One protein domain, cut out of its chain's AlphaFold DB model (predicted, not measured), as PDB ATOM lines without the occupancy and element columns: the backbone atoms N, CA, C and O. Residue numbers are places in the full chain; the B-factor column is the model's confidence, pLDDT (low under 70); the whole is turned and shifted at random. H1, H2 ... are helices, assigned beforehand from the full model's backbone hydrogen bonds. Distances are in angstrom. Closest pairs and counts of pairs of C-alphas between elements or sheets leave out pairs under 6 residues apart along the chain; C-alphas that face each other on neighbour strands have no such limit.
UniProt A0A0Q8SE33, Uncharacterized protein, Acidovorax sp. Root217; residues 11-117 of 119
ATOM      1  N   PRO A  11     -11.511  -4.902  10.070       85.50
ATOM      2  CA  PRO A  11     -10.463  -4.008   9.559       85.50
ATOM      3  C   PRO A  11      -9.676  -4.590   8.376       85.50
ATOM      4  O   PRO A  11      -9.328  -3.847   7.461       85.50
ATOM      5  N   ILE A  12      -9.448  -5.907   8.346       87.75
ATOM      6  CA  ILE A  12      -8.768  -6.578   7.229       87.75
ATOM      7  C   ILE A  12      -9.659  -6.554   5.981       87.75
ATOM      8  O   ILE A  12      -9.168  -6.295   4.885       87.75
ATOM      9  N   LEU A  13     -10.976  -6.716   6.142       89.25
ATOM     10  CA  LEU A  13     -11.929  -6.604   5.033       89.25
ATOM     11  C   LEU A  13     -11.948  -5.192   4.419       89.25
ATOM     12  O   LEU A  13     -11.997  -5.050   3.199       89.25
ATOM     13  N   ARG A  14     -11.864  -4.143   5.249       90.31
ATOM     14  CA  ARG A  14     -11.799  -2.746   4.780       90.31
ATOM     15  C   ARG A  14     -10.507  -2.442   4.028       90.31
ATOM     16  O   ARG A  14     -10.561  -1.789   2.991       90.31
ATOM     17  N   LEU A  15      -9.370  -2.931   4.523       92.31
ATOM     18  CA  LEU A  15      -8.080  -2.792   3.843       92.31
ATOM     19  C   LEU A  15      -8.089  -3.499   2.485       92.31
ATOM     20  O   LEU A  15      -7.689  -2.900   1.491       92.31
ATOM     21  N   MET A  16      -8.632  -4.719   2.424       91.06
ATOM     22  CA  MET A  16      -8.799  -5.453   1.167       91.06
ATOM     23  C   MET A  16      -9.686  -4.686   0.177       91.06
ATOM     24  O   MET A  16      -9.291  -4.482  -0.971       91.06
ATOM     25  N   ALA A  17     -10.839  -4.180   0.621       92.69
ATOM     26  CA  ALA A  17     -11.728  -3.382  -0.224       92.69
ATOM     27  C   ALA A  17     -11.055  -2.092  -0.732       92.69
ATOM     28  O   ALA A  17     -11.179  -1.763  -1.911       92.69
ATOM     29  N   ALA A  18     -10.295  -1.398   0.121       93.00
ATOM     30  CA  ALA A  18      -9.543  -0.205  -0.265       93.00
ATOM     31  C   ALA A  18      -8.444  -0.523  -1.292       93.00
ATOM     32  O   ALA A  18      -8.294   0.206  -2.270       93.00
ATOM     33  N   SER A  19      -7.718  -1.633  -1.121       90.19
ATOM     34  CA  SER A  19      -6.706  -2.064  -2.091       90.19
ATOM     35  C   SER A  19      -7.312  -2.457  -3.443       90.19
ATOM     36  O   SER A  19      -6.773  -2.076  -4.479       90.19
ATOM     37  N   VAL A  20      -8.465  -3.135  -3.455       89.75
ATOM     38  CA  VAL A  20      -9.197  -3.462  -4.691       89.75
ATOM     39  C   VAL A  20      -9.700  -2.193  -5.381       89.75
ATOM     40  O   VAL A  20      -9.561  -2.066  -6.595       89.75
ATOM     41  N   ALA A  21     -10.226  -1.227  -4.625       87.69
ATOM     42  CA  ALA A  21     -10.630   0.064  -5.174       87.69
ATOM     43  C   ALA A  21      -9.436   0.824  -5.780       87.69
ATOM     44  O   ALA A  21      -9.536   1.323  -6.897       87.69
ATOM     45  N   ALA A  22      -8.286   0.853  -5.099       86.44
ATOM     46  CA  ALA A  22      -7.069   1.473  -5.624       86.44
ATOM     47  C   ALA A  22      -6.578   0.798  -6.920       86.44
ATOM     48  O   ALA A  22      -6.191   1.486  -7.862       86.44
ATOM     49  N   LEU A  23      -6.651  -0.537  -7.001       84.12
ATOM     50  CA  LEU A  23      -6.317  -1.303  -8.209       84.12
ATOM     51  C   LEU A  23      -7.270  -1.006  -9.377       84.12
ATOM     52  O   LEU A  23      -6.820  -0.928 -10.517       84.12
ATOM     53  N   LEU A  24      -8.564  -0.808  -9.103       80.38
ATOM     54  CA  LEU A  24      -9.555  -0.437 -10.120       80.38
ATOM     55  C   LEU A  24      -9.341   0.989 -10.652       80.38
ATOM     56  O   LEU A  24      -9.532   1.223 -11.843       80.38
ATOM     57  N   LEU A  25      -8.910   1.928  -9.802       76.81
ATOM     58  CA  LEU A  25      -8.611   3.304 -10.223       76.81
ATOM     59  C   LEU A  25      -7.272   3.430 -10.969       76.81
ATOM     60  O   LEU A  25      -7.128   4.316 -11.804       76.81
ATOM     61  N   ALA A  26      -6.304   2.543 -10.721       75.19
ATOM     62  CA  ALA A  26      -4.980   2.593 -11.353       75.19
ATOM     63  C   ALA A  26      -4.954   2.157 -12.839       75.19
ATOM     64  O   ALA A  26      -3.887   2.137 -13.452       75.19
ATOM     65  N   GLY A  27      -6.096   1.769 -13.424       64.88
ATOM     66  CA  GLY A  27      -6.183   1.210 -14.782       64.88
ATOM     67  C   GLY A  27      -6.766   2.129 -15.863       64.88
ATOM     68  O   GLY A  27      -6.754   1.747 -17.035       64.88
ATOM     69  N   CYS A  28      -7.284   3.313 -15.517       67.00
ATOM     70  CA  CYS A  28      -8.020   4.150 -16.474       67.00
ATOM     71  C   CYS A  28      -7.146   4.759 -17.586       67.00
ATOM     72  O   CYS A  28      -7.632   4.921 -18.703       67.00
ATOM     73  N   ASP A  29      -5.858   5.007 -17.342       64.75
ATOM     74  CA  ASP A  29      -4.937   5.586 -18.337       64.75
ATOM     75  C   ASP A  29      -4.551   4.629 -19.481       64.75
ATOM     76  O   ASP A  29      -3.939   5.049 -20.462       64.75
ATOM     77  N   LYS A  30      -4.891   3.334 -19.378       63.00
ATOM     78  CA  LYS A  30      -4.579   2.320 -20.406       63.00
ATOM     79  C   LYS A  30      -5.783   1.853 -21.218       63.00
ATOM     80  O   LYS A  30      -5.643   0.932 -22.022       63.00
ATOM     81  N   ILE A  31      -6.951   2.466 -21.038       67.81
ATOM     82  CA  ILE A  31      -8.131   2.162 -21.850       67.81
ATOM     83  C   ILE A  31      -7.957   2.836 -23.224       67.81
ATOM     84  O   ILE A  31      -7.888   4.069 -23.284       67.81
ATOM     85  N   PRO A  32      -7.893   2.075 -24.337       64.75
ATOM     86  CA  PRO A  32      -7.777   2.657 -25.671       64.75
ATOM     87  C   PRO A  32      -8.930   3.638 -25.934       64.75
ATOM     88  O   PRO A  32     -10.095   3.248 -25.898       64.75
ATOM     89  N   GLY A  33      -8.606   4.913 -26.172       67.06
ATOM     90  CA  GLY A  33      -9.578   5.974 -26.479       67.06
ATOM     91  C   GLY A  33     -10.115   6.784 -25.291       67.06
ATOM     92  O   GLY A  33     -10.873   7.721 -25.525       67.06
ATOM     93  N   LEU A  34      -9.735   6.471 -24.044       67.88
ATOM     94  CA  LEU A  34     -10.149   7.239 -22.851       67.88
ATOM     95  C   LEU A  34      -9.035   8.123 -22.256       67.88
ATOM     96  O   LEU A  34      -9.330   8.989 -21.437       67.88
ATOM     97  N   GLY A  35      -7.780   7.927 -22.673       66.12
ATOM     98  CA  GLY A  35      -6.636   8.771 -22.309       66.12
ATOM     99  C   GLY A  35      -6.250   9.757 -23.421       66.12
ATOM    100  O   GLY A  35      -6.694   9.598 -24.563       66.12
ATOM    101  N   PRO A  36      -5.420  10.775 -23.122       67.69
ATOM    102  CA  PRO A  36      -4.880  11.661 -24.146       67.69
ATOM    103  C   PRO A  36      -4.174  10.844 -25.234       67.69
ATOM    104  O   PRO A  36      -3.401   9.932 -24.937       67.69
ATOM    105  N   ASP A  37      -4.467  11.155 -26.500       81.62
ATOM    106  CA  ASP A  37      -3.863  10.471 -27.643       81.62
ATOM    107  C   ASP A  37      -2.338  10.567 -27.537       81.62
ATOM    108  O   ASP A  37      -1.768  11.659 -27.582       81.62
ATOM    109  N   VAL A  38      -1.670   9.421 -27.377       80.94
ATOM    110  CA  VAL A  38      -0.209   9.359 -27.205       80.94
ATOM    111  C   VAL A  38       0.495  10.057 -28.375       80.94
ATOM    112  O   VAL A  38       1.512  10.719 -28.183       80.94
ATOM    113  N   GLY A  39      -0.085   9.980 -29.578       85.38
ATOM    114  CA  GLY A  39       0.404  10.687 -30.758       85.38
ATOM    115  C   GLY A  39       0.273  12.209 -30.662       85.38
ATOM    116  O   GLY A  39       1.169  12.921 -31.115       85.38
ATOM    117  N   ALA A  40      -0.808  12.727 -30.085       86.31
ATOM    118  CA  ALA A  40      -1.005  14.152 -29.846       86.31
ATOM    119  C   ALA A  40      -0.030  14.684 -28.791       86.31
ATOM    120  O   ALA A  40       0.629  15.691 -29.049       86.31
ATOM    121  N   ILE A  41       0.136  13.970 -27.672       87.56
ATOM    122  CA  ILE A  41       1.115  14.317 -26.628       87.56
ATOM    123  C   ILE A  41       2.529  14.340 -27.209       87.56
ATOM    124  O   ILE A  41       3.272  15.299 -26.999       87.56
ATOM    125  N   GLN A  42       2.890  13.323 -27.998       91.19
ATOM    126  CA  GLN A  42       4.201  13.276 -28.637       91.19
ATOM    127  C   GLN A  42       4.391  14.436 -29.617       91.19
ATOM    128  O   GLN A  42       5.419  15.103 -29.578       91.19
ATOM    129  N   ARG A  43       3.394  14.732 -30.460       93.44
ATOM    130  CA  ARG A  43       3.484  15.844 -31.419       93.44
ATOM    131  C   ARG A  43       3.610  17.205 -30.743       93.44
ATOM    132  O   ARG A  43       4.290  18.082 -31.274       93.44
ATOM    133  N   GLU A  44       2.964  17.396 -29.600       94.88
ATOM    134  CA  GLU A  44       3.098  18.617 -28.807       94.88
ATOM    135  C   GLU A  44       4.494  18.728 -28.179       94.88
ATOM    136  O   GLU A  44       5.134  19.778 -28.286       94.88
ATOM    137  N   ALA A  45       5.008  17.632 -27.612       96.38
ATOM    138  CA  ALA A  45       6.369  17.565 -27.086       96.38
ATOM    139  C   ALA A  45       7.421  17.833 -28.177       96.38
ATOM    140  O   ALA A  45       8.341  18.626 -27.969       96.38
ATOM    141  N   ASP A  46       7.244  17.251 -29.366       97.06
ATOM    142  CA  ASP A  46       8.111  17.474 -30.524       97.06
ATOM    143  C   ASP A  46       8.073  18.942 -30.969       97.06
ATOM    144  O   ASP A  46       9.112  19.550 -31.223       97.06
ATOM    145  N   ALA A  47       6.884  19.550 -31.032       98.00
ATOM    146  CA  ALA A  47       6.729  20.958 -31.387       98.00
ATOM    147  C   ALA A  47       7.424  21.888 -30.378       98.00
ATOM    148  O   ALA A  47       8.091  22.848 -30.775       98.00
ATOM    149  N   LYS A  48       7.343  21.570 -29.085       98.31
ATOM    150  CA  LYS A  48       8.048  22.304 -28.033       98.31
ATOM    151  C   LYS A  48       9.568  22.168 -28.156       98.31
ATOM    152  O   LYS A  48      10.285  23.170 -28.107       98.31
ATOM    153  N   ALA A  49      10.062  20.957 -28.409       98.25
ATOM    154  CA  ALA A  49      11.481  20.712 -28.657       98.25
ATOM    155  C   ALA A  49      11.992  21.480 -29.888       98.25
ATOM    156  O   ALA A  49      13.058  22.100 -29.833       98.25
ATOM    157  N   ILE A  50      11.203  21.512 -30.970       97.75
ATOM    158  CA  ILE A  50      11.486  22.319 -32.163       97.75
ATOM    159  C   ILE A  50      11.647  23.790 -31.778       97.75
ATOM    160  O   ILE A  50      12.649  24.396 -32.146       97.75
ATOM    161  N   GLY A  51      10.703  24.360 -31.024       98.00
ATOM    162  CA  GLY A  51      10.756  25.751 -30.572       98.00
ATOM    163  C   GLY A  51      12.031  26.098 -29.811       98.00
ATOM    164  O   GLY A  51      12.712  27.072 -30.149       98.00
ATOM    165  N   GLY A  52      12.392  25.261 -28.837       98.06
ATOM    166  CA  GLY A  52      13.608  25.447 -28.048       98.06
ATOM    167  C   GLY A  52      14.876  25.367 -28.899       98.06
ATOM    168  O   GLY A  52      15.705  26.278 -28.871       98.06
ATOM    169  N   ALA A  53      14.990  24.344 -29.750       97.38
ATOM    170  CA  ALA A  53      16.114  24.216 -30.678       97.38
ATOM    171  C   ALA A  53      16.226  25.430 -31.612       97.38
ATOM    172  O   ALA A  53      17.317  25.928 -31.880       97.38
ATOM    173  N   CYS A  54      15.090  25.942 -32.076       97.12
ATOM    174  CA  CYS A  54      15.033  27.086 -32.969       97.12
ATOM    175  C   CYS A  54      15.529  28.376 -32.303       97.12
ATOM    176  O   CYS A  54      16.252  29.161 -32.923       97.12
ATOM    177  N   ARG A  55      15.202  28.572 -31.018       97.88
ATOM    178  CA  ARG A  55      15.732  29.698 -30.249       97.88
ATOM    179  C   ARG A  55      17.232  29.579 -30.027       97.88
ATOM    180  O   ARG A  55      17.955  30.555 -30.231       97.88
ATOM    181  N   HIS A  56      17.691  28.394 -29.631       97.69
ATOM    182  CA  HIS A  56      19.117  28.124 -29.473       97.69
ATOM    183  C   HIS A  56      19.872  28.332 -30.793       97.69
ATOM    184  O   HIS A  56      20.998  28.815 -30.792       97.69
ATOM    185  N   ALA A  57      19.212  28.077 -31.926       96.62
ATOM    186  CA  ALA A  57      19.722  28.344 -33.264       96.62
ATOM    187  C   ALA A  57      19.733  29.831 -33.679       96.62
ATOM    188  O   ALA A  57      19.983  30.129 -34.850       96.62
ATOM    189  N   LEU A  58      19.443  30.747 -32.748       95.81
ATOM    190  CA  LEU A  58      19.373  32.197 -32.955       95.81
ATOM    191  C   LEU A  58      18.386  32.616 -34.055       95.81
ATOM    192  O   LEU A  58      18.626  33.580 -34.780       95.81
ATOM    193  N   ARG A  59      17.258  31.904 -34.175       94.81
ATOM    194  CA  ARG A  59      16.186  32.250 -35.119       94.81
ATOM    195  C   ARG A  59      15.025  32.983 -34.462       94.81
ATOM    196  O   ARG A  59      14.662  32.717 -33.309       94.81
ATOM    197  N   GLY A  60      14.398  33.860 -35.245       94.56
ATOM    198  CA  GLY A  60      13.089  34.411 -34.914       94.56
ATOM    199  C   GLY A  60      12.012  33.325 -34.970       94.56
ATOM    200  O   GLY A  60      12.112  32.373 -35.742       94.56
ATOM    201  N   VAL A  61      10.961  33.463 -34.160       95.94
ATOM    202  CA  VAL A  61       9.884  32.460 -34.099       95.94
ATOM    203  C   VAL A  61       9.127  32.320 -35.432       95.94
ATOM    204  O   VAL A  61       8.711  31.223 -35.801       95.94
ATOM    205  N   GLU A  62       9.034  33.399 -36.211       95.62
ATOM    206  CA  GLU A  62       8.402  33.386 -37.536       95.62
ATOM    207  C   GLU A  62       9.146  32.486 -38.540       95.62
ATOM    208  O   GLU A  62       8.525  31.746 -39.315       95.62
ATOM    209  N   ASP A  63      10.482  32.452 -38.472       93.94
ATOM    210  CA  ASP A  63      11.288  31.525 -39.271       93.94
ATOM    211  C   ASP A  63      10.995  30.079 -38.860       93.94
ATOM    212  O   ASP A  63      10.848  29.193 -39.705       93.94
ATOM    213  N   CYS A  64      10.842  29.836 -37.557       94.19
ATOM    214  CA  CYS A  64      10.550  28.512 -37.014       94.19
ATOM    215  C   CYS A  64       9.207  27.969 -37.505       94.19
ATOM    216  O   CYS A  64       9.130  26.789 -37.858       94.19
ATOM    217  N   TYR A  65       8.179  28.819 -37.607       96.25
ATOM    218  CA  TYR A  65       6.891  28.447 -38.203       96.25
ATOM    219  C   TYR A  65       7.016  28.118 -39.690       96.25
ATOM    220  O   TYR A  65       6.392  27.173 -40.177       96.25
ATOM    221  N   THR A  66       7.845  28.870 -40.412       94.38
ATOM    222  CA  THR A  66       8.072  28.658 -41.846       94.38
ATOM    223  C   THR A  66       8.802  27.339 -42.116       94.38
ATOM    224  O   THR A  66       8.449  26.604 -43.053       94.38
ATOM    225  N   LEU A  67       9.797  27.018 -41.282       92.88
ATOM    226  CA  LEU A  67      10.593  25.791 -41.348       92.88
ATOM    227  C   LEU A  67       9.803  24.551 -40.902       92.88
ATOM    228  O   LEU A  67      10.007  23.477 -41.465       92.88
ATOM    229  N   ASN A  68       8.861  24.701 -39.964       94.25
ATOM    230  CA  ASN A  68       8.137  23.586 -39.340       94.25
ATOM    231  C   ASN A  68       6.610  23.711 -39.499       94.25
ATOM    232  O   ASN A  68       5.885  23.791 -38.508       94.25
ATOM    233  N   PRO A  69       6.072  23.665 -40.733       94.75
ATOM    234  CA  PRO A  69       4.650  23.921 -40.992       94.75
ATOM    235  C   PRO A  69       3.698  22.861 -40.414       94.75
ATOM    236  O   PRO A  69       2.494  23.088 -40.362       94.75
ATOM    237  N   LYS A  70       4.218  21.693 -40.017       94.25
ATOM    238  CA  LYS A  70       3.439  20.605 -39.401       94.25
ATOM    239  C   LYS A  70       3.401  20.685 -37.871       94.25
ATOM    240  O   LYS A  70       2.632  19.950 -37.259       94.25
ATOM    241  N   ALA A  71       4.243  21.523 -37.268       96.44
ATOM    242  CA  ALA A  71       4.305  21.685 -35.824       96.44
ATOM    243  C   ALA A  71       3.209  22.644 -35.342       96.44
ATOM    244  O   ALA A  71       2.828  23.590 -36.038       96.44
ATOM    245  N   THR A  72       2.701  22.415 -34.136       96.75
ATOM    246  CA  THR A  72       1.727  23.304 -33.502       96.75
ATOM    247  C   THR A  72       2.406  24.624 -33.138       96.75
ATOM    248  O   THR A  72       3.289  24.667 -32.286       96.75
ATOM    249  N   LYS A  73       1.991  25.730 -33.774       97.50
ATOM    250  CA  LYS A  73       2.608  27.055 -33.560       97.50
ATOM    251  C   LYS A  73       2.651  27.459 -32.084       97.50
ATOM    252  O   LYS A  73       3.659  27.990 -31.638       97.50
ATOM    253  N   ALA A  74       1.587  27.164 -31.335       97.88
ATOM    254  CA  ALA A  74       1.516  27.443 -29.904       97.88
ATOM    255  C   ALA A  74       2.617  26.710 -29.116       97.88
ATOM    256  O   ALA A  74       3.398  27.357 -28.427       97.88
ATOM    257  N   ALA A  75       2.761  25.393 -29.296       98.12
ATOM    258  CA  ALA A  75       3.788  24.622 -28.596       98.12
ATOM    259  C   ALA A  75       5.212  25.001 -29.043       98.12
ATOM    260  O   ALA A  75       6.120  25.061 -28.218       98.12
ATOM    261  N   VAL A  76       5.407  25.328 -30.330       98.62
ATOM    262  CA  VAL A  76       6.677  25.889 -30.829       98.62
ATOM    263  C   VAL A  76       7.008  27.197 -30.111       98.62
ATOM    264  O   VAL A  76       8.134  27.368 -29.650       98.62
ATOM    265  N   PHE A  77       6.050  28.116 -29.982       98.44
ATOM    266  CA  PHE A  77       6.263  29.363 -29.247       98.44
ATOM    267  C   PHE A  77       6.584  29.107 -27.773       98.44
ATOM    268  O   PHE A  77       7.507  29.719 -27.235       98.44
ATOM    269  N   ASP A  78       5.877  28.170 -27.142       98.62
ATOM    270  CA  ASP A  78       6.105  27.815 -25.744       98.62
ATOM    271  C   ASP A  78       7.506  27.244 -25.504       98.62
ATOM    272  O   ASP A  78       8.173  27.630 -24.546       98.62
ATOM    273  N   GLY A  79       8.002  26.390 -26.398       98.56
ATOM    274  CA  GLY A  79       9.385  25.916 -26.329       98.56
ATOM    275  C   GLY A  79      10.411  27.013 -26.615       98.56
ATOM    276  O   GLY A  79      11.461  27.076 -25.976       98.56
ATOM    277  N   TRP A  80      10.105  27.916 -27.550       98.62
ATOM    278  CA  TRP A  80      10.987  29.027 -27.913       98.62
ATOM    279  C   TRP A  80      11.168  30.015 -26.753       98.62
ATOM    280  O   TRP A  80      12.303  30.390 -26.452       98.62
ATOM    281  N   LYS A  81      10.080  30.408 -26.071       98.19
ATOM    282  CA  LYS A  81      10.138  31.335 -24.923       98.19
ATOM    283  C   LYS A  81      10.847  30.710 -23.719       98.19
ATOM    284  O   LYS A  81      11.602  31.400 -23.044       98.19
ATOM    285  N   GLU A  82      10.646  29.413 -23.470       98.31
ATOM    286  CA  GLU A  82      11.306  28.705 -22.369       98.31
ATOM    287  C   GLU A  82      12.809  28.622 -22.606       98.31
ATOM    288  O   GLU A  82      13.593  28.912 -21.703       98.31
ATOM    289  N   MET A  83      13.220  28.315 -23.838       98.38
ATOM    290  CA  MET A  83      14.635  28.326 -24.180       98.38
ATOM    291  C   MET A  83      15.222  29.744 -24.151       98.38
ATOM    292  O   MET A  83      16.366  29.905 -23.736       98.38
ATOM    293  N   ASP A  84      14.467  30.782 -24.537       98.00
ATOM    294  CA  ASP A  84      14.919  32.177 -24.404       98.00
ATOM    295  C   ASP A  84      15.193  32.532 -22.941       98.00
ATOM    296  O   ASP A  84      16.283  32.996 -22.604       98.00
ATOM    297  N   GLN A  85      14.216  32.264 -22.074       98.31
ATOM    298  CA  GLN A  85      14.330  32.471 -20.636       98.31
ATOM    299  C   GLN A  85      15.563  31.738 -20.092       98.31
ATOM    300  O   GLN A  85      16.431  32.357 -19.476       98.31
ATOM    301  N   TYR A  86      15.697  30.449 -20.416       98.06
ATOM    302  CA  TYR A  86      16.811  29.616 -19.977       98.06
ATOM    303  C   TYR A  86      18.168  30.154 -20.450       98.06
ATOM    304  O   TYR A  86      19.098  30.252 -19.649       98.06
ATOM    305  N   MET A  87      18.297  30.570 -21.715       98.00
ATOM    306  CA  MET A  87      19.543  31.154 -22.227       98.00
ATOM    307  C   MET A  87      19.907  32.459 -21.516       98.00
ATOM    308  O   MET A  87      21.080  32.669 -21.204       98.00
ATOM    309  N   ARG A  88      18.923  33.323 -21.235       96.94
ATOM    310  CA  ARG A  88      19.144  34.602 -20.536       96.94
ATOM    311  C   ARG A  88      19.558  34.401 -19.087       96.94
ATOM    312  O   ARG A  88      20.479  35.070 -18.624       96.94
ATOM    313  N   GLU A  89      18.900  33.482 -18.390       98.19
ATOM    314  CA  GLU A  89      19.189  33.171 -16.988       98.19
ATOM    315  C   GLU A  89      20.553  32.492 -16.820       98.19
ATOM    316  O   GLU A  89      21.254  32.755 -15.845       98.19
ATOM    317  N   ASN A  90      20.960  31.669 -17.792       97.81
ATOM    318  CA  ASN A  90      22.169  30.845 -17.698       97.81
ATOM    319  C   ASN A  90      23.341  31.350 -18.553       97.81
ATOM    320  O   ASN A  90      24.388  30.710 -18.573       97.81
ATOM    321  N   LYS A  91      23.196  32.496 -19.235       96.56
ATOM    322  CA  LYS A  91      24.219  33.091 -20.120       96.56
ATOM    323  C   LYS A  91      24.734  32.102 -21.168       96.56
ATOM    324  O   LYS A  91      25.935  31.973 -21.386       96.56
ATOM    325  N   ILE A  92      23.805  31.376 -21.780       96.88
ATOM    326  CA  ILE A  92      24.121  30.399 -22.820       96.88
ATOM    327  C   ILE A  92      24.104  31.114 -24.162       96.88
ATOM    328  O   ILE A  92      23.090  31.703 -24.542       96.88
ATOM    329  N   ASP A  93      25.207  31.009 -24.893       95.62
ATOM    330  CA  ASP A  93      25.282  31.475 -26.270       95.62
ATOM    331  C   ASP A  93      24.557  30.505 -27.206       95.62
ATOM    332  O   ASP A  93      24.601  29.281 -27.051       95.62
ATOM    333  N   GLY A  94      23.845  31.064 -28.182       94.31
ATOM    334  CA  GLY A  94      23.207  30.269 -29.225       94.31
ATOM    335  C   GLY A  94      24.199  29.848 -30.305       94.31
ATOM    336  O   GLY A  94      25.269  30.433 -30.457       94.31
ATOM    337  N   SER A  95      23.809  28.859 -31.101       94.56
ATOM    338  CA  SER A  95      24.592  28.345 -32.222       94.56
ATOM    339  C   SER A  95      23.829  28.562 -33.533       94.56
ATOM    340  O   SER A  95      22.898  27.804 -33.813       94.56
ATOM    341  N   PRO A  96      24.159  29.599 -34.333       91.88
ATOM    342  CA  PRO A  96      23.417  29.915 -35.548       91.88
ATOM    343  C   PRO A  96      23.325  28.711 -36.492       91.88
ATOM    344  O   PRO A  96      24.333  28.139 -36.905       91.88
ATOM    345  N   SER A  97      22.106  28.339 -36.881       86.88
ATOM    346  CA  SER A  97      21.902  27.251 -37.840       86.88
ATOM    347  C   SER A  97      21.953  27.766 -39.281       86.88
ATOM    348  O   SER A  97      21.281  28.734 -39.640       86.88
ATOM    349  N   VAL A  98      22.689  27.056 -40.137       83.06
ATOM    350  CA  VAL A  98      22.840  27.365 -41.573       83.06
ATOM    351  C   VAL A  98      21.785  26.699 -42.469       83.06
ATOM    352  O   VAL A  98      21.764  26.920 -43.674       83.06
ATOM    353  N   ILE A  99      20.899  25.874 -41.904       76.56
ATOM    354  CA  ILE A  99      19.923  25.106 -42.692       76.56
ATOM    355  C   ILE A  99      18.667  25.943 -42.952       76.56
ATOM    356  O   ILE A  99      17.900  26.218 -42.031       76.56
ATOM    357  N   THR A 100      18.423  26.296 -44.212       72.31
ATOM    358  CA  THR A 100      17.155  26.866 -44.691       72.31
ATOM    359  C   THR A 100      16.217  25.784 -45.224       72.31
ATOM    360  O   THR A 100      16.646  24.680 -45.564       72.31
ATOM    361  N   LYS A 101      14.920  26.098 -45.336       73.00
ATOM    362  CA  LYS A 101      13.931  25.199 -45.947       73.00
ATOM    363  C   LYS A 101      14.392  24.808 -47.351       73.00
ATOM    364  O   LYS A 101      14.604  25.685 -48.186       73.00
ATOM    365  N   ALA A 102      14.519  23.510 -47.619       71.81
ATOM    366  CA  ALA A 102      14.795  23.042 -48.969       71.81
ATOM    367  C   ALA A 102      13.643  23.453 -49.897       71.81
ATOM    368  O   ALA A 102      12.466  23.273 -49.562       71.81
ATOM    369  N   ALA A 103      13.983  24.027 -51.053       71.62
ATOM    370  CA  ALA A 103      12.997  24.326 -52.078       71.62
ATOM    371  C   ALA A 103      12.318  23.020 -52.528       71.62
ATOM    372  O   ALA A 103      12.984  21.983 -52.609       71.62
ATOM    373  N   PRO A 104      11.011  23.043 -52.845       73.31
ATOM    374  CA  PRO A 104      10.349  21.887 -53.428       73.31
ATOM    375  C   PRO A 104      11.100  21.403 -54.682       73.31
ATOM    376  O   PRO A 104      11.612  22.236 -55.438       73.31
ATOM    377  N   PRO A 105      11.147  20.085 -54.946       75.44
ATOM    378  CA  PRO A 105      11.962  19.507 -56.018       75.44
ATOM    379  C   PRO A 105      11.691  20.141 -57.391       75.44
ATOM    380  O   PRO A 105      12.629  20.423 -58.131       75.44
ATOM    381  N   GLU A 106      10.443  20.501 -57.700       78.81
ATOM    382  CA  GLU A 106      10.109  21.200 -58.948       78.81
ATOM    383  C   GLU A 106      10.710  22.606 -59.066       78.81
ATOM    384  O   GLU A 106      11.079  23.027 -60.162       78.81
ATOM    385  N   ALA A 107      10.807  23.351 -57.963       75.69
ATOM    386  CA  ALA A 107      11.415  24.680 -57.964       75.69
ATOM    387  C   ALA A 107      12.932  24.573 -58.168       75.69
ATOM    388  O   ALA A 107      13.503  25.345 -58.938       75.69
ATOM    389  N   SER A 108      13.564  23.563 -57.561       76.50
ATOM    390  CA  SER A 108      14.988  23.280 -57.766       76.50
ATOM    391  C   SER A 108      15.295  22.842 -59.205       76.50
ATOM    392  O   SER A 108      16.237  23.346 -59.813       76.50
ATOM    393  N   ALA A 109      14.439  22.005 -59.804       79.06
ATOM    394  CA  ALA A 109      14.582  21.556 -61.187       79.06
ATOM    395  C   ALA A 109      14.410  22.708 -62.189       79.06
ATOM    396  O   ALA A 109      15.174  22.817 -63.150       79.06
ATOM    397  N   ARG A 110      13.447  23.614 -61.953       80.31
ATOM    398  CA  ARG A 110      13.248  24.823 -62.775       80.31
ATOM    399  C   ARG A 110      14.403  25.821 -62.641       80.31
ATOM    400  O   ARG A 110      14.747  26.465 -63.624       80.31
ATOM    401  N   ALA A 111      14.996  25.961 -61.456       80.19
ATOM    402  CA  ALA A 111      16.161  26.824 -61.251       80.19
ATOM    403  C   ALA A 111      17.412  26.262 -61.948       80.19
ATOM    404  O   ALA A 111      18.090  26.992 -62.667       80.19
ATOM    405  N   ALA A 112      17.660  24.955 -61.820       80.25
ATOM    406  CA  ALA A 112      18.772  24.279 -62.487       80.25
ATOM    407  C   ALA A 112      18.662  24.347 -64.019       80.25
ATOM    408  O   ALA A 112      19.644  24.619 -64.704       80.25
ATOM    409  N   SER A 113      17.455  24.169 -64.565       81.12
ATOM    410  CA  SER A 113      17.217  24.269 -66.013       81.12
ATOM    411  C   SER A 113      17.298  25.700 -66.556       81.12
ATOM    412  O   SER A 113      17.655  25.866 -67.719       81.12
ATOM    413  N   ARG A 114      17.024  26.736 -65.747       83.00
ATOM    414  CA  ARG A 114      17.291  28.138 -66.127       83.00
ATOM    415  C   ARG A 114      18.785  28.446 -66.139       83.00
ATOM    416  O   ARG A 114      19.269  28.942 -67.147       83.00
ATOM    417  N   ALA A 115      19.512  28.064 -65.088       82.06
ATOM    418  CA  ALA A 115      20.959  28.269 -65.000       82.06
ATOM    419  C   ALA A 115      21.731  27.546 -66.122       82.06
ATOM    420  O   ALA A 115      22.717  28.065 -66.636       82.06
ATOM    421  N   ALA A 116      21.251  26.373 -66.552       79.56
ATOM    422  CA  ALA A 116      21.813  25.631 -67.683       79.56
ATOM    423  C   ALA A 116      21.512  26.254 -69.060       79.56
ATOM    424  O   ALA A 116      22.094  25.828 -70.049       79.56
ATOM    425  N   ARG A 117      20.583  27.216 -69.143       78.56
ATOM    426  CA  ARG A 117      20.188  27.897 -70.389       78.56
ATOM    427  C   ARG A 117      20.849  29.270 -70.551       78.56
ATOM    428  O   ARG A 117      20.687  29.891 -71.595       78.56
TER     429      ARG A 117
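This is residues 11 to 117 of the 119 residues of an uncharacterized protein of Acidovorax sp. Root217 (UniProt A0A0Q8SE33). A small compact body of three helices, with H2 and H4 crossing and short H3 packed on both, has a long arm sticking out at each end. Residues 11 to 42, with H1, make one arm, and residues 103 to 117, with H5, make the other. The 107 printed residues hold five named helices, H1 to H5 in chain order, and no named strand; the class is all helix. The whole is extended, with a radius of gyration of the C-alphas of 23.8 A, and it spans 90 by 39 by 17 A, the arms making the length.

Find C-alpha 11 at (-10.463, -4.008, 9.559); from there H1 runs through residues 11 to 25, 21.2 A. H2, residues 38 to 56, begins at C-alpha 38 (-0.209, 9.359, -27.205) and is 27.0 A long. Next come H3, residues 61 to 67, 9.9 A, and H4, residues 73 to 90, 25.5 A. H5, residues 105 to 115, runs 15.4 A to C-alpha 115 at (20.959, 28.269, -65.000).

Look first at Gly 51 and Val 76, the closest C-alphas of H2 and H4, 4.1 A apart; these helices touch at a steep tilt of 45 degrees, the same way. H3 touches H2 at residues 50 to 55 alone, closest at the C-alphas of Cys 54 and Cys 64, 6.2 A. H3 touches H4 at residues 73 to 80 alone, closest at the C-alphas of Tyr 65 and Lys 73, 6.5 A. The helix packing is mostly crossed. H1 and H5 touch no helix. In H1, H2, H3, H4 and H5 every O i to N i+4 pair is within hydrogen-bond range.

The C-alphas of Pro 11 and Arg 117, the two farthest apart, are 91.4 A apart. The printed part has no cut. The links H1 to H2 and H4 to H5 are long. Confidence is low, under 70, at residues 27 to 36.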